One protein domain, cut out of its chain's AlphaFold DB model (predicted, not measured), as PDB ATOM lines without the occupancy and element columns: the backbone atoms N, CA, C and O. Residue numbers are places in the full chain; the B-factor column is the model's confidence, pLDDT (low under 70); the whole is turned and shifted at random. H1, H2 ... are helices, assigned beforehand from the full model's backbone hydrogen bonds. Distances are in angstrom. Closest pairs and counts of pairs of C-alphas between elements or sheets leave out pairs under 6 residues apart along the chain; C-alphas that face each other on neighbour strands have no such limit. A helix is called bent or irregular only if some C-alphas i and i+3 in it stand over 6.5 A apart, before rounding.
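Overview. This is residues 10 to 95 and 106 to 136 of the 295 residues of an uncharacterized protein of Bacillus sp. SG-1 (UniProt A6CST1). Two long helices, H4 and H7, run opposite ways side by side over part of their lengths and make the long axis, with the shorter H3 folded back along H4. The kinked H1 crosses H7, while H2 packs on H4 near its last residues and H6 crosses H4, with H5 next to H6. The printed part has 117 residues with seven named helices, H1 to H7 in order along the chain, and no named strand, and its class is all helix. It is compact, with a radius of gyration of the C-alphas of 15.3 A and spans of 43 by 29 by 25 A.

Along the chain. H1, residues 11 to 29, begins with C-alpha 11 at (46.913, -14.910, -18.193) and measures 27.8 A. It has a kink of 65 degrees near residue 23 and is irregular, with C-alphas 22 and 25 7.2 A apart. H2 is residues 39 to 45, and H3, residues 47 to 56, measures 14.3 A. H4, residues 61 to 78, measures 26.3 A from C-alpha 61 at (46.563, -36.737, -20.761). H5 is residues 83 to 88 and H6 residues 90 to 95. H7, residues 115 to 133, measures 27.9 A and ends with C-alpha 133 at (43.492, -31.644, -7.111).

Arrangement. H4 is the hub and touches four helices. H4 and H7 touch at a shallow tilt of 13 degrees, opposite ways; their closest C-alphas, of Pro 61 and Met 122, are 4.5 A apart. H3 and H4 form a helical hairpin at a shallow tilt of 21 degrees, closest at the C-alphas of Leu 47 and Ser 70, 5.2 A. With residues 70 to 78 alone, H4 touches H2 at a steep tilt of 57 degrees, closest at the C-alphas of Ala 45 and Tyr 74, 5.4 A. With residues 69 to 73 alone, it touches H6, about perpendicular at 86 degrees, closest at the C-alphas of Met 72 and Val 94, 6.1 A. H5 and H6 are close but not clearly touching, with the C-alphas of Ala 86 and Phe 93 closest at 5.5 A. With residues 17 to 24 alone, H1 touches H7 at a steep tilt of 66 degrees, closest at the C-alphas of Leu 17 and Ala 124, 5.4 A. H1 and H4 are apart. In H2, H3, H4, H5 and H6 every O i to N i+4 pair is within hydrogen-bond range; in H1 11 of 15 are, and in H7 14 of 15.

Size, cuts and confidence. The two C-alphas farthest apart, of Leu 37 and His 134, are 46.0 A from each other. Residues 96 to 105 are not printed, and C-alphas 95 and 106 across the cut are 21.5 A apart. Of the links that are printed whole, none is long. The mean pLDDT of the printed part is 70.3; 52 residues are under 70, among them residues 10 to 23, 28 to 45, 78 to 85 and 106 to 113.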
ATOM      1  N   SER A  10      51.122 -17.073 -19.461       50.28
ATOM      2  CA  SER A  10      50.495 -15.751 -19.366       50.28
ATOM      3  C   SER A  10      48.999 -15.900 -19.046       50.28
ATOM      4  O   SER A  10      48.393 -16.947 -19.298       50.28
ATOM      5  N   LYS A  11      48.360 -14.866 -18.486       50.78
ATOM      6  CA  LYS A  11      46.913 -14.910 -18.193       50.78
ATOM      7  C   LYS A  11      46.073 -15.262 -19.435       50.78
ATOM      8  O   LYS A  11      45.048 -15.930 -19.302       50.78
ATOM      9  N   ASP A  12      46.549 -14.906 -20.628       46.56
ATOM     10  CA  ASP A  12      45.921 -15.264 -21.904       46.56
ATOM     11  C   ASP A  12      46.095 -16.739 -22.266       46.56
ATOM     12  O   ASP A  12      45.152 -17.387 -22.722       46.56
ATOM     13  N   GLU A  13      47.268 -17.312 -22.013       46.62
ATOM     14  CA  GLU A  13      47.490 -18.746 -22.177       46.62
ATOM     15  C   GLU A  13      46.638 -19.544 -21.180       46.62
ATOM     16  O   GLU A  13      46.033 -20.547 -21.548       46.62
ATOM     17  N   GLN A  14      46.473 -19.059 -19.945       48.50
ATOM     18  CA  GLN A  14      45.570 -19.676 -18.970       48.50
ATOM     19  C   GLN A  14      44.089 -19.613 -19.383       48.50
ATOM     20  O   GLN A  14      43.361 -20.577 -19.125       48.50
ATOM     21  N   LYS A  15      43.641 -18.530 -20.039       53.38
ATOM     22  CA  LYS A  15      42.293 -18.428 -20.633       53.38
ATOM     23  C   LYS A  15      42.107 -19.412 -21.789       53.38
ATOM     24  O   LYS A  15      41.141 -20.176 -21.778       53.38
ATOM     25  N   LYS A  16      43.071 -19.484 -22.716       53.28
ATOM     26  CA  LYS A  16      43.061 -20.448 -23.834       53.28
ATOM     27  C   LYS A  16      42.991 -21.900 -23.343       53.28
ATOM     28  O   LYS A  16      42.261 -22.710 -23.905       53.28
ATOM     29  N   LEU A  17      43.669 -22.227 -22.241       48.97
ATOM     30  CA  LEU A  17      43.645 -23.567 -21.632       48.97
ATOM     31  C   LEU A  17      42.291 -23.940 -20.999       48.97
ATOM     32  O   LEU A  17      41.957 -25.125 -20.933       48.97
ATOM     33  N   GLY A  18      41.497 -22.958 -20.560       50.34
ATOM     34  CA  GLY A  18      40.129 -23.175 -20.074       50.34
ATOM     35  C   GLY A  18      39.150 -23.544 -21.194       50.34
ATOM     36  O   GLY A  18      38.311 -24.429 -21.016       50.34
ATOM     37  N   GLU A  19      39.302 -22.928 -22.367       56.59
ATOM     38  CA  GLU A  19      38.508 -23.231 -23.566       56.59
ATOM     39  C   GLU A  19      38.861 -24.600 -24.162       56.59
ATOM     40  O   GLU A  19      37.975 -25.356 -24.565       56.59
ATOM     41  N   ILE A  20      40.147 -24.963 -24.131       54.19
ATOM     42  CA  ILE A  20      40.678 -26.237 -24.633       54.19
ATOM     43  C   ILE A  20      39.980 -27.455 -23.998       54.19
ATOM     44  O   ILE A  20      39.686 -28.427 -24.688       54.19
ATOM     45  N   SER A  21      39.627 -27.400 -22.707       52.66
ATOM     46  CA  SER A  21      38.938 -28.517 -22.043       52.66
ATOM     47  C   SER A  21      37.504 -28.745 -22.535       52.66
ATOM     48  O   SER A  21      37.029 -29.876 -22.434       52.66
ATOM     49  N   ARG A  22      36.796 -27.709 -23.002       58.75
ATOM     50  CA  ARG A  22      35.446 -27.865 -23.578       58.75
ATOM     51  C   ARG A  22      35.523 -28.366 -25.020       58.75
ATOM     52  O   ARG A  22      34.675 -29.145 -25.437       58.75
ATOM     53  N   LYS A  23      36.599 -28.006 -25.721       64.62
ATOM     54  CA  LYS A  23      36.877 -28.392 -27.107       64.62
ATOM     55  C   LYS A  23      37.485 -29.785 -27.266       64.62
ATOM     56  O   LYS A  23      37.628 -30.235 -28.389       64.62
ATOM     57  N   VAL A  24      37.784 -30.515 -26.183       70.94
ATOM     58  CA  VAL A  24      38.335 -31.889 -26.245       70.94
ATOM     59  C   VAL A  24      37.542 -32.780 -27.210       70.94
ATOM     60  O   VAL A  24      38.137 -33.477 -28.021       70.94
ATOM     61  N   LYS A  25      36.204 -32.736 -27.160       65.38
ATOM     62  CA  LYS A  25      35.338 -33.547 -28.033       65.38
ATOM     63  C   LYS A  25      35.399 -33.102 -29.502       65.38
ATOM     64  O   LYS A  25      35.424 -33.948 -30.389       65.38
ATOM     65  N   GLU A  26      35.458 -31.796 -29.745       67.56
ATOM     66  CA  GLU A  26      35.605 -31.210 -31.086       67.56
ATOM     67  C   GLU A  26      36.988 -31.528 -31.678       67.56
ATOM     68  O   GLU A  26      37.097 -31.939 -32.830       67.56
ATOM     69  N   GLU A  27      38.047 -31.446 -30.874       70.00
ATOM     70  CA  GLU A  27      39.412 -31.782 -31.293       70.00
ATOM     71  C   GLU A  27      39.595 -33.289 -31.526       70.00
ATOM     72  O   GLU A  27      40.381 -33.689 -32.375       70.00
ATOM     73  N   VAL A  28      38.848 -34.150 -30.829       68.94
ATOM     74  CA  VAL A  28      38.802 -35.588 -31.149       68.94
ATOM     75  C   VAL A  28      38.108 -35.831 -32.494       68.94
ATOM     76  O   VAL A  28      38.517 -36.714 -33.243       68.94
ATOM     77  N   SER A  29      37.083 -35.043 -32.832       61.88
ATOM     78  CA  SER A  29      36.392 -35.168 -34.124       61.88
ATOM     79  C   SER A  29      37.209 -34.658 -35.315       61.88
ATOM     80  O   SER A  29      36.944 -35.058 -36.443       61.88
ATOM     81  N   SER A  30      38.218 -33.813 -35.068       65.81
ATOM     82  CA  SER A  30      39.144 -33.313 -36.090       65.81
ATOM     83  C   SER A  30      40.345 -34.236 -36.328       65.81
ATOM     84  O   SER A  30      41.183 -33.942 -37.185       65.81
ATOM     85  N   LEU A  31      40.447 -35.346 -35.584       67.25
ATOM     86  CA  LEU A  31      41.479 -36.349 -35.813       67.25
ATOM     87  C   LEU A  31      41.327 -36.929 -37.230       67.25
ATOM     88  O   LEU A  31      40.202 -37.208 -37.651       67.25
ATOM     89  N   PRO A  32      42.435 -37.141 -37.961       61.16
ATOM     90  CA  PRO A  32      42.395 -37.708 -39.300       61.16
ATOM     91  C   PRO A  32      41.658 -39.050 -39.276       61.16
ATOM     92  O   PRO A  32      41.900 -39.907 -38.414       61.16
ATOM     93  N   VAL A  33      40.711 -39.204 -40.201       55.19
ATOM     94  CA  VAL A  33      39.979 -40.454 -40.390       55.19
ATOM     95  C   VAL A  33      40.938 -41.429 -41.053       55.19
ATOM     96  O   VAL A  33      41.505 -41.130 -42.093       55.19
ATOM     97  N   ILE A  34      41.135 -42.597 -40.447       49.34
ATOM     98  CA  ILE A  34      41.972 -43.640 -41.038       49.34
ATOM     99  C   ILE A  34      41.218 -44.224 -42.237       49.34
ATOM    100  O   ILE A  34      40.329 -45.066 -42.073       49.34
ATOM    101  N   SER A  35      41.541 -43.764 -43.446       39.12
ATOM    102  CA  SER A  35      41.133 -44.413 -44.685       39.12
ATOM    103  C   SER A  35      42.129 -45.534 -45.025       39.12
ATOM    104  O   SER A  35      43.346 -45.380 -44.998       39.12
ATOM    105  N   ALA A  36      41.587 -46.726 -45.270       41.12
ATOM    106  CA  ALA A  36      42.281 -48.018 -45.251       41.12
ATOM    107  C   ALA A  36      43.215 -48.298 -46.458       41.12
ATOM    108  O   ALA A  36      43.126 -49.355 -47.083       41.12
ATOM    109  N   LEU A  37      44.030 -47.330 -46.880       36.31
ATOM    110  CA  LEU A  37      45.026 -47.473 -47.955       36.31
ATOM    111  C   LEU A  37      46.481 -47.294 -47.460       36.31
ATOM    112  O   LEU A  37      47.402 -47.571 -48.222       36.31
ATOM    113  N   GLY A  38      46.698 -46.955 -46.178       48.00
ATOM    114  CA  GLY A  38      48.020 -46.827 -45.525       48.00
ATOM    115  C   GLY A  38      48.339 -47.891 -44.451       48.00
ATOM    116  O   GLY A  38      49.161 -47.662 -43.563       48.00
ATOM    117  N   ASP A  39      47.671 -49.048 -44.489       55.91
ATOM    118  CA  ASP A  39      47.469 -49.950 -43.337       55.91
ATOM    119  C   ASP A  39      48.734 -50.555 -42.693       55.91
ATOM    120  O   ASP A  39      48.749 -50.797 -41.483       55.91
ATOM    121  N   ALA A  40      49.814 -50.797 -43.443       57.00
ATOM    122  CA  ALA A  40      50.984 -51.495 -42.896       57.00
ATOM    123  C   ALA A  40      51.855 -50.598 -42.002       57.00
ATOM    124  O   ALA A  40      52.228 -51.001 -40.899       57.00
ATOM    125  N   THR A  41      52.158 -49.372 -42.441       59.47
ATOM    126  CA  THR A  41      52.966 -48.412 -41.668       59.47
ATOM    127  C   THR A  41      52.158 -47.785 -40.535       59.47
ATOM    128  O   THR A  41      52.692 -47.570 -39.446       59.47
ATOM    129  N   GLN A  42      50.855 -47.573 -40.735       60.69
ATOM    130  CA  GLN A  42      49.934 -47.127 -39.686       60.69
ATOM    131  C   GLN A  42      49.734 -48.197 -38.601       60.69
ATOM    132  O   GLN A  42      49.784 -47.882 -37.405       60.69
ATOM    133  N   GLY A  43      49.559 -49.464 -38.999       61.12
ATOM    134  CA  GLY A  43      49.492 -50.609 -38.087       61.12
ATOM    135  C   GLY A  43      50.791 -50.798 -37.304       61.12
ATOM    136  O   GLY A  43      50.768 -50.924 -36.074       61.12
ATOM    137  N   ALA A  44      51.929 -50.691 -37.994       62.06
ATOM    138  CA  ALA A  44      53.256 -50.782 -37.394       62.06
ATOM    139  C   ALA A  44      53.558 -49.634 -36.414       62.06
ATOM    140  O   ALA A  44      54.167 -49.877 -35.378       62.06
ATOM    141  N   ALA A  45      53.078 -48.412 -36.669       62.41
ATOM    142  CA  ALA A  45      53.166 -47.292 -35.722       62.41
ATOM    143  C   ALA A  45      52.140 -47.387 -34.568       62.41
ATOM    144  O   ALA A  45      52.222 -46.659 -33.577       62.41
ATOM    145  N   GLY A  46      51.155 -48.286 -34.668       70.75
ATOM    146  CA  GLY A  46      50.103 -48.469 -33.667       70.75
ATOM    147  C   GLY A  46      49.073 -47.343 -33.600       70.75
ATOM    148  O   GLY A  46      48.310 -47.282 -32.634       70.75
ATOM    149  N   LEU A  47      49.021 -46.484 -34.620       73.56
ATOM    150  CA  LEU A  47      48.240 -45.247 -34.620       73.56
ATOM    151  C   LEU A  47      46.738 -45.496 -34.423       73.56
ATOM    152  O   LEU A  47      46.111 -44.838 -33.598       73.56
ATOM    153  N   GLY A  48      46.177 -46.509 -35.093       68.75
ATOM    154  CA  GLY A  48      44.752 -46.838 -34.980       68.75
ATOM    155  C   GLY A  48      44.327 -47.346 -33.597       68.75
ATOM    156  O   GLY A  48      43.210 -47.074 -33.160       68.75
ATOM    157  N   HIS A  49      45.205 -48.047 -32.871       76.00
ATOM    158  CA  HIS A  49      44.916 -48.454 -31.491       76.00
ATOM    159  C   HIS A  49      44.888 -47.235 -30.568       76.00
ATOM    160  O   HIS A  49      43.932 -47.039 -29.821       76.00
ATOM    161  N   VAL A  50      45.903 -46.377 -30.673       82.38
ATOM    162  CA  VAL A  50      46.022 -45.198 -29.816       82.38
ATOM    163  C   VAL A  50      44.933 -44.164 -30.111       82.38
ATOM    164  O   VAL A  50      44.416 -43.549 -29.185       82.38
ATOM    165  N   GLN A  51      44.503 -44.023 -31.369       80.44
ATOM    166  CA  GLN A  51      43.351 -43.189 -31.720       80.44
ATOM    167  C   GLN A  51      42.063 -43.695 -31.060       80.44
ATOM    168  O   GLN A  51      41.310 -42.898 -30.506       80.44
ATOM    169  N   LYS A  52      41.813 -45.014 -31.070       77.81
ATOM    170  CA  LYS A  52      40.644 -45.605 -30.397       77.81
ATOM    171  C   LYS A  52      40.666 -45.334 -28.894       77.81
ATOM    172  O   LYS A  52      39.642 -44.948 -28.340       77.81
ATOM    173  N   GLU A  53      41.815 -45.504 -28.244       84.44
ATOM    174  CA  GLU A  53      41.959 -45.215 -26.811       84.44
ATOM    175  C   GLU A  53      41.801 -43.722 -26.501       84.44
ATOM    176  O   GLU A  53      41.149 -43.359 -25.521       84.44
ATOM    177  N   LEU A  54      42.297 -42.844 -27.377       83.25
ATOM    178  CA  LEU A  54      42.086 -41.406 -27.260       83.25
ATOM    179  C   LEU A  54      40.604 -41.028 -27.396       83.25
ATOM    180  O   LEU A  54      40.115 -40.235 -26.600       83.25
ATOM    181  N   VAL A  55      39.872 -41.616 -28.346       80.06
ATOM    182  CA  VAL A  55      38.427 -41.379 -28.524       80.06
ATOM    183  C   VAL A  55      37.627 -41.849 -27.307       80.06
ATOM    184  O   VAL A  55      36.710 -41.153 -26.874       80.06
ATOM    185  N   LYS A  56      37.973 -43.010 -26.735       83.38
ATOM    186  CA  LYS A  56      37.307 -43.548 -25.537       83.38
ATOM    187  C   LYS A  56      37.594 -42.713 -24.291       83.38
ATOM    188  O   LYS A  56      36.683 -42.414 -23.524       83.38
ATOM    189  N   CYS A  57      38.857 -42.339 -24.097       86.12
ATOM    190  CA  CYS A  57      39.351 -41.693 -22.886       86.12
ATOM    191  C   CYS A  57      40.099 -40.390 -23.225       86.12
ATOM    192  O   CYS A  57      41.304 -40.286 -22.974       86.12
ATOM    193  N   PRO A  58      39.414 -39.360 -23.760       83.75
ATOM    194  CA  PRO A  58      40.074 -38.156 -24.265       83.75
ATOM    195  C   PRO A  58      40.506 -37.192 -23.157       83.75
ATOM    196  O   PRO A  58      41.259 -36.254 -23.401       83.75
ATOM    197  N   ASN A  59      40.043 -37.401 -21.924       85.25
ATOM    198  CA  ASN A  59      40.458 -36.611 -20.766       85.25
ATOM    199  C   ASN A  59      41.719 -37.166 -20.086       85.25
ATOM    200  O   ASN A  59      42.246 -36.514 -19.185       85.25
ATOM    201  N   GLU A  60      42.211 -38.335 -20.512       89.69
ATOM    202  CA  GLU A  60      43.455 -38.909 -20.009       89.69
ATOM    203  C   GLU A  60      44.654 -38.295 -20.753       89.69
ATOM    204  O   GLU A  60      44.835 -38.544 -21.949       89.69
ATOM    205  N   PRO A  61      45.509 -37.495 -20.083       90.88
ATOM    206  CA  PRO A  61      46.563 -36.737 -20.761       90.88
ATOM    207  C   PRO A  61      47.568 -37.625 -21.507       90.88
ATOM    208  O   PRO A  61      48.093 -37.242 -22.550       90.88
ATOM    209  N   ILE A  62      47.829 -38.824 -20.983       93.56
ATOM    210  CA  ILE A  62      48.769 -39.774 -21.585       93.56
ATOM    211  C   ILE A  62      48.319 -40.245 -22.973       93.56
ATOM    212  O   ILE A  62      49.164 -40.434 -23.841       93.56
ATOM    213  N   ASN A  63      47.009 -40.342 -23.222       90.81
ATOM    214  CA  ASN A  63      46.485 -40.793 -24.512       90.81
ATOM    215  C   ASN A  63      46.791 -39.782 -25.623       90.81
ATOM    216  O   ASN A  63      47.145 -40.170 -26.733       90.81
ATOM    217  N   TRP A  64      46.746 -38.482 -25.314       90.19
ATOM    218  CA  TRP A  64      47.164 -37.429 -26.243       90.19
ATOM    219  C   TRP A  64      48.664 -37.488 -26.547       90.19
ATOM    220  O   TRP A  64      49.067 -37.296 -27.696       90.19
ATOM    221  N   LEU A  65      49.496 -37.779 -25.538       92.25
ATOM    222  CA  LEU A  65      50.937 -37.957 -25.732       92.25
ATOM    223  C   LEU A  65      51.237 -39.186 -26.597       92.25
ATOM    224  O   LEU A  65      52.026 -39.092 -27.531       92.25
ATOM    225  N   PHE A  66      50.593 -40.319 -26.324       91.25
ATOM    226  CA  PHE A  66      50.774 -41.535 -27.114       91.25
ATOM    227  C   PHE A  66      50.315 -41.343 -28.552       91.25
ATOM    228  O   PHE A  66      50.970 -41.829 -29.475       91.25
ATOM    229  N   TYR A  67      49.212 -40.619 -28.766       87.44
ATOM    230  CA  TYR A  67      48.727 -40.337 -30.112       87.44
ATOM    231  C   TYR A  67      49.732 -39.471 -30.875       87.44
ATOM    232  O   TYR A  67      50.069 -39.773 -32.019       87.44
ATOM    233  N   TYR A  68      50.289 -38.455 -30.211       88.62
ATOM    234  CA  TYR A  68      51.393 -37.665 -30.747       88.62
ATOM    235  C   TYR A  68      52.607 -38.530 -31.122       88.62
ATOM    236  O   TYR A  68      53.074 -38.457 -32.256       88.62
ATOM    237  N   GLU A  69      53.099 -39.370 -30.209       89.00
ATOM    238  CA  GLU A  69      54.267 -40.233 -30.446       89.00
ATOM    239  C   GLU A  69      54.021 -41.216 -31.604       89.00
ATOM    240  O   GLU A  69      54.871 -41.354 -32.484       89.00
ATOM    241  N   SER A  70      52.826 -41.811 -31.670       84.06
ATOM    242  CA  SER A  70      52.403 -42.699 -32.766       84.06
ATOM    243  C   SER A  70      52.374 -41.975 -34.109       84.06
ATOM    244  O   SER A  70      52.854 -42.493 -35.116       84.06
ATOM    245  N   LEU A  71      51.828 -40.757 -34.137       81.94
ATOM    246  CA  LEU A  71      51.706 -39.961 -35.354       81.94
ATOM    247  C   LEU A  71      53.074 -39.478 -35.847       81.94
ATOM    248  O   LEU A  71      53.358 -39.503 -37.042       81.94
ATOM    249  N   MET A  72      53.946 -39.077 -34.925       81.56
ATOM    250  CA  MET A  72      55.332 -38.727 -35.225       81.56
ATOM    251  C   MET A  72      56.099 -39.908 -35.803       81.56
ATOM    252  O   MET A  72      56.872 -39.754 -36.752       81.56
ATOM    253  N   MET A  73      55.848 -41.093 -35.263       80.31
ATOM    254  CA  MET A  73      56.455 -42.310 -35.749       80.31
ATOM    255  C   MET A  73      55.959 -42.719 -37.123       80.31
ATOM    256  O   MET A  73      56.782 -42.984 -37.997       80.31
ATOM    257  N   TYR A  74      54.650 -42.662 -37.346       78.12
ATOM    258  CA  TYR A  74      54.051 -42.854 -38.659       78.12
ATOM    259  C   TYR A  74      54.685 -41.940 -39.718       78.12
ATOM    260  O   TYR A  74      55.211 -42.420 -40.723       78.12
ATOM    261  N   LYS A  75      54.735 -40.628 -39.446       76.38
ATOM    262  CA  LYS A  75      55.332 -39.636 -40.356       76.38
ATOM    263  C   LYS A  75      56.789 -39.961 -40.694       76.38
ATOM    264  O   LYS A  75      57.196 -39.842 -41.845       76.38
ATOM    265  N   LYS A  76      57.579 -40.402 -39.711       74.88
ATOM    266  CA  LYS A  76      58.987 -40.770 -39.925       74.88
ATOM    267  C   LYS A  76      59.159 -42.101 -40.664       74.88
ATOM    268  O   LYS A  76      60.041 -42.193 -41.512       74.88
ATOM    269  N   MET A  77      58.322 -43.101 -40.397       71.94
ATOM    270  CA  MET A  77      58.335 -44.367 -41.142       71.94
ATOM    271  C   MET A  77      57.985 -44.147 -42.618       71.94
ATOM    272  O   MET A  77      58.692 -44.646 -43.491       71.94
ATOM    273  N   ASN A  78      56.973 -43.321 -42.909       69.69
ATOM    274  CA  ASN A  78      56.640 -42.934 -44.283       69.69
ATOM    275  C   ASN A  78      57.742 -42.082 -44.938       69.69
ATOM    276  O   ASN A  78      57.956 -42.162 -46.143       69.69
ATOM    277  N   GLY A  79      58.497 -41.317 -44.146       64.94
ATOM    278  CA  GLY A  79      59.659 -40.547 -44.598       64.94
ATOM    279  C   GLY A  79      60.936 -41.362 -44.851       64.94
ATOM    280  O   GLY A  79      62.007 -40.766 -44.918       64.94
ATOM    281  N   LYS A  80      60.858 -42.702 -44.947       64.50
ATOM    282  CA  LYS A  80      62.007 -43.622 -45.106       64.50
ATOM    283  C   LYS A  80      63.078 -43.482 -44.008       64.50
ATOM    284  O   LYS A  80      64.261 -43.718 -44.248       64.50
ATOM    285  N   VAL A  81      62.691 -43.094 -42.792       64.50
ATOM    286  CA  VAL A  81      63.621 -43.016 -41.655       64.50
ATOM    287  C   VAL A  81      63.885 -44.420 -41.099       64.50
ATOM    288  O   VAL A  81      62.994 -45.264 -41.072       64.50
ATOM    289  N   SER A  82      65.110 -44.665 -40.615       65.31
ATOM    290  CA  SER A  82      65.502 -45.933 -39.984       65.31
ATOM    291  C   SER A  82      64.559 -46.322 -38.836       65.31
ATOM    292  O   SER A  82      64.559 -45.708 -37.765       65.31
ATOM    293  N   VAL A  83      63.791 -47.385 -39.073       65.38
ATOM    294  CA  VAL A  83      62.842 -48.005 -38.138       65.38
ATOM    295  C   VAL A  83      63.550 -48.499 -36.869       65.38
ATOM    296  O   VAL A  83      63.046 -48.302 -35.765       65.38
ATOM    297  N   GLY A  84      64.772 -49.029 -37.001       64.12
ATOM    298  CA  GLY A  84      65.572 -49.496 -35.862       64.12
ATOM    299  C   GLY A  84      65.883 -48.394 -34.839       64.12
ATOM    300  O   GLY A  84      65.911 -48.649 -33.638       64.12
ATOM    301  N   ARG A  85      66.026 -47.133 -35.275       67.94
ATOM    302  CA  ARG A  85      66.242 -46.003 -34.354       67.94
ATOM    303  C   ARG A  85      65.007 -45.705 -33.495       67.94
ATOM    304  O   ARG A  85      65.171 -45.280 -32.355       67.94
ATOM    305  N   ALA A  86      63.804 -45.935 -34.026       71.38
ATOM    306  CA  ALA A  86      62.552 -45.740 -33.296       71.38
ATOM    307  C   ALA A  86      62.369 -46.778 -32.180       71.38
ATOM    308  O   ALA A  86      61.887 -46.428 -31.110       71.38
ATOM    309  N   VAL A  87      62.796 -48.025 -32.406       72.00
ATOM    310  CA  VAL A  87      62.740 -49.092 -31.393       72.00
ATOM    311  C   VAL A  87      63.748 -48.833 -30.268       72.00
ATOM    312  O   VAL A  87      63.401 -48.918 -29.094       72.00
ATOM    313  N   ILE A  88      64.987 -48.469 -30.618       72.25
ATOM    314  CA  ILE A  88      66.083 -48.310 -29.646       72.25
ATOM    315  C   ILE A  88      65.931 -47.035 -28.798       72.25
ATOM    316  O   ILE A  88      66.201 -47.045 -27.597       72.25
ATOM    317  N   ASN A  89      65.519 -45.920 -29.410       80.81
ATOM    318  CA  ASN A  89      65.273 -44.661 -28.708       80.81
ATOM    319  C   ASN A  89      64.030 -43.957 -29.276       80.81
ATOM    320  O   ASN A  89      64.162 -43.005 -30.054       80.81
ATOM    321  N   PRO A  90      62.820 -44.386 -28.873       80.06
ATOM    322  CA  PRO A  90      61.563 -43.808 -29.355       80.06
ATOM    323  C   PRO A  90      61.427 -42.322 -28.988       80.06
ATOM    324  O   PRO A  90      60.919 -41.524 -29.774       80.06
ATOM    325  N   VAL A  91      61.938 -41.917 -27.824       84.38
ATOM    326  CA  VAL A  91      61.827 -40.544 -27.311       84.38
ATOM    327  C   VAL A  91      62.691 -39.578 -28.122       84.38
ATOM    328  O   VAL A  91      62.200 -38.570 -28.632       84.38
ATOM    329  N   GLY A  92      63.976 -39.890 -28.282       79.69
ATOM    330  CA  GLY A  92      64.911 -39.125 -29.103       79.69
ATOM    331  C   GLY A  92      64.572 -39.203 -30.586       79.69
ATOM    332  O   GLY A  92      64.823 -38.259 -31.333       79.69
ATOM    333  N   PHE A  93      63.936 -40.291 -31.025       78.62
ATOM    334  CA  PHE A  93      63.363 -40.379 -32.358       78.62
ATOM    335  C   PHE A  93      62.228 -39.372 -32.553       78.62
ATOM    336  O   PHE A  93      62.234 -38.676 -33.563       78.62
ATOM    337  N   VAL A  94      61.310 -39.210 -31.601       78.06
ATOM    338  CA  VAL A  94      60.244 -38.195 -31.677       78.06
ATOM    339  C   VAL A  94      60.806 -36.772 -31.574       78.06
ATOM    340  O   VAL A  94      60.370 -35.885 -32.304       78.06
ATOM    341  N   ALA A  95      61.819 -36.561 -30.732       72.25
ATOM    342  CA  ALA A  95      62.323 -35.227 -30.410       72.25
ATOM    343  C   ALA A  95      63.528 -34.738 -31.248       72.25
ATOM    344  O   ALA A  95      63.931 -33.579 -31.146       72.25
ATOM    345  N   ALA A 106      52.345 -37.694 -49.289       38.97
ATOM    346  CA  ALA A 106      52.005 -39.070 -48.877       38.97
ATOM    347  C   ALA A 106      50.674 -39.261 -48.137       38.97
ATOM    348  O   ALA A 106      50.333 -40.410 -47.904       38.97
ATOM    349  N   ASP A 107      49.918 -38.213 -47.793       45.44
ATOM    350  CA  ASP A 107      48.554 -38.374 -47.260       45.44
ATOM    351  C   ASP A 107      47.850 -37.009 -47.101       45.44
ATOM    352  O   ASP A 107      48.043 -36.310 -46.100       45.44
ATOM    353  N   ASP A 108      46.991 -36.642 -48.053       42.00
ATOM    354  CA  ASP A 108      46.210 -35.388 -48.019       42.00
ATOM    355  C   ASP A 108      45.211 -35.335 -46.835       42.00
ATOM    356  O   ASP A 108      44.731 -34.267 -46.441       42.00
ATOM    357  N   GLU A 109      44.906 -36.477 -46.204       48.41
ATOM    358  CA  GLU A 109      44.044 -36.548 -45.014       48.41
ATOM    359  C   GLU A 109      44.784 -36.214 -43.703       48.41
ATOM    360  O   GLU A 109      44.163 -35.730 -42.754       48.41
ATOM    361  N   TYR A 110      46.111 -36.397 -43.645       49.34
ATOM    362  CA  TYR A 110      46.913 -36.179 -42.431       49.34
ATOM    363  C   TYR A 110      47.534 -34.781 -42.333       49.34
ATOM    364  O   TYR A 110      47.932 -34.372 -41.236       49.34
ATOM    365  N   GLU A 111      47.589 -34.024 -43.432       48.38
ATOM    366  CA  GLU A 111      48.012 -32.615 -43.420       48.38
ATOM    367  C   GLU A 111      47.074 -31.719 -42.595       48.38
ATOM    368  O   GLU A 111      47.500 -30.686 -42.079       48.38
ATOM    369  N   LYS A 112      45.815 -32.131 -42.389       51.94
ATOM    370  CA  LYS A 112      44.810 -31.313 -41.691       51.94
ATOM    371  C   LYS A 112      45.008 -31.223 -40.177       51.94
ATOM    372  O   LYS A 112      44.527 -30.272 -39.563       51.94
ATOM    373  N   PHE A 113      45.694 -32.185 -39.556       63.03
ATOM    374  CA  PHE A 113      45.792 -32.250 -38.098       63.03
ATOM    375  C   PHE A 113      47.162 -31.795 -37.573       63.03
ATOM    376  O   PHE A 113      48.187 -32.461 -37.751       63.03
ATOM    377  N   ASP A 114      47.170 -30.658 -36.872       70.62
ATOM    378  CA  ASP A 114      48.366 -30.101 -36.237       70.62
ATOM    379  C   ASP A 114      48.791 -30.938 -35.021       70.62
ATOM    380  O   ASP A 114      48.164 -30.922 -33.960       70.62
ATOM    381  N   THR A 115      49.922 -31.631 -35.146       75.44
ATOM    382  CA  THR A 115      50.473 -32.497 -34.094       75.44
ATOM    383  C   THR A 115      50.827 -31.740 -32.816       75.44
ATOM    384  O   THR A 115      50.843 -32.337 -31.738       75.44
ATOM    385  N   LYS A 116      51.093 -30.428 -32.901       79.19
ATOM    386  CA  LYS A 116      51.363 -29.586 -31.726       79.19
ATOM    387  C   LYS A 116      50.131 -29.469 -30.831       79.19
ATOM    388  O   LYS A 116      50.285 -29.345 -29.614       79.19
ATOM    389  N   LYS A 117      48.923 -29.584 -31.398       77.88
ATOM    390  CA  LYS A 117      47.680 -29.590 -30.621       77.88
ATOM    391  C   LYS A 117      47.662 -30.723 -29.607       77.88
ATOM    392  O   LYS A 117      47.311 -30.463 -28.467       77.88
ATOM    393  N   CYS A 118      48.121 -31.929 -29.947       84.19
ATOM    394  CA  CYS A 118      48.175 -33.043 -28.990       84.19
ATOM    395  C   CYS A 118      48.984 -32.707 -27.735       84.19
ATOM    396  O   CYS A 118      48.551 -32.977 -26.614       84.19
ATOM    397  N   LEU A 119      50.152 -32.088 -27.924       86.56
ATOM    398  CA  LEU A 119      51.008 -31.662 -26.819       86.56
ATOM    399  C   LEU A 119      50.318 -30.570 -25.991       86.56
ATOM    400  O   LEU A 119      50.323 -30.637 -24.763       86.56
ATOM    401  N   GLY A 120      49.667 -29.609 -26.656       81.19
ATOM    402  CA  GLY A 120      48.852 -28.573 -26.017       81.19
ATOM    403  C   GLY A 120      47.693 -29.136 -25.187       81.19
ATOM    404  O   GLY A 120      47.554 -28.775 -24.019       81.19
ATOM    405  N   MET A 121      46.910 -30.060 -25.752       80.94
ATOM    406  CA  MET A 121      45.798 -30.750 -25.083       80.94
ATOM    407  C   MET A 121      46.279 -31.483 -23.832       80.94
ATOM    408  O   MET A 121      45.711 -31.322 -22.751       80.94
ATOM    409  N   MET A 122      47.365 -32.247 -23.960       89.50
ATOM    410  CA  MET A 122      47.947 -32.984 -22.844       89.50
ATOM    411  C   MET A 122      48.375 -32.049 -21.705       89.50
ATOM    412  O   MET A 122      47.990 -32.258 -20.550       89.50
ATOM    413  N   MET A 123      49.110 -30.979 -22.026       89.00
ATOM    414  CA  MET A 123      49.529 -29.981 -21.039       89.00
ATOM    415  C   MET A 123      48.320 -29.296 -20.384       89.00
ATOM    416  O   MET A 123      48.303 -29.124 -19.164       89.00
ATOM    417  N   ALA A 124      47.284 -28.963 -21.158       84.12
ATOM    418  CA  ALA A 124      46.063 -28.337 -20.654       84.12
ATOM    419  C   ALA A 124      45.325 -29.214 -19.641       84.12
ATOM    420  O   ALA A 124      44.947 -28.740 -18.565       84.12
ATOM    421  N   LEU A 125      45.162 -30.502 -19.948       86.19
ATOM    422  CA  LEU A 125      44.511 -31.458 -19.056       86.19
ATOM    423  C   LEU A 125      45.292 -31.626 -17.744       86.19
ATOM    424  O   LEU A 125      44.688 -31.645 -16.670       86.19
ATOM    425  N   LEU A 126      46.628 -31.663 -17.796       88.81
ATOM    426  CA  LEU A 126      47.471 -31.749 -16.596       88.81
ATOM    427  C   LEU A 126      47.431 -30.468 -15.754       88.81
ATOM    428  O   LEU A 126      47.334 -30.539 -14.527       88.81
ATOM    429  N   VAL A 127      47.426 -29.291 -16.384       83.44
ATOM    430  CA  VAL A 127      47.251 -28.013 -15.674       83.44
ATOM    431  C   VAL A 127      45.879 -27.951 -14.998       83.44
ATOM    432  O   VAL A 127      45.791 -27.577 -13.827       83.44
ATOM    433  N   LYS A 128      44.812 -28.378 -15.684       81.75
ATOM    434  CA  LYS A 128      43.465 -28.469 -15.103       81.75
ATOM    435  C   LYS A 128      43.426 -29.439 -13.923       81.75
ATOM    436  O   LYS A 128      42.886 -29.106 -12.871       81.75
ATOM    437  N   LYS A 129      44.051 -30.612 -14.059       84.19
ATOM    438  CA  LYS A 129      44.171 -31.599 -12.977       84.19
ATOM    439  C   LYS A 129      44.851 -30.998 -11.746       84.19
ATOM    440  O   LYS A 129      44.346 -31.183 -10.642       84.19
ATOM    441  N   LYS A 130      45.923 -30.217 -11.928       81.00
ATOM    442  CA  LYS A 130      46.583 -29.491 -10.831       81.00
ATOM    443  C   LYS A 130      45.666 -28.460 -10.173       81.00
ATOM    444  O   LYS A 130      45.667 -28.375  -8.951       81.00
ATOM    445  N   LYS A 131      44.889 -27.697 -10.951       78.56
ATOM    446  CA  LYS A 131      43.921 -26.731 -10.401       78.56
ATOM    447  C   LYS A 131      42.851 -27.419  -9.546       78.56
ATOM    448  O   LYS A 131      42.531 -26.916  -8.480       78.56
ATOM    449  N   ASN A 132      42.365 -28.585  -9.974       77.94
ATOM    450  CA  ASN A 132      41.292 -29.303  -9.279       77.94
ATOM    451  C   ASN A 132      41.771 -30.131  -8.076       77.94
ATOM    452  O   ASN A 132      41.038 -30.272  -7.106       77.94
ATOM    453  N   LYS A 133      42.965 -30.735  -8.150       73.12
ATOM    454  CA  LYS A 133      43.492 -31.644  -7.111       73.12
ATOM    455  C   LYS A 133      44.570 -31.012  -6.226       73.12
ATOM    456  O   LYS A 133      45.085 -31.686  -5.348       73.12
ATOM    457  N   HIS A 134      44.959 -29.760  -6.476       69.75
ATOM    458  CA  HIS A 134      46.051 -29.016  -5.823       69.75
ATOM    459  C   HIS A 134      47.468 -29.627  -5.901       69.75
ATOM    460  O   HIS A 134      48.442 -28.919  -5.642       69.75
ATOM    461  N   PHE A 135      47.635 -30.881  -6.333       78.06
ATOM    462  CA  PHE A 135      48.937 -31.519  -6.544       78.06
ATOM    463  C   PHE A 135      48.988 -32.334  -7.846       78.06
ATOM    464  O   PHE A 135      47.968 -32.765  -8.384       78.06
ATOM    465  N   LEU A 136      50.204 -32.529  -8.359       86.19
ATOM    466  CA  LEU A 136      50.503 -33.419  -9.484       86.19
ATOM    467  C   LEU A 136      51.277 -34.631  -8.975       86.19
ATOM    468  O   LEU A 136      52.100 -34.500  -8.071       86.19
TER     469      LEU A 136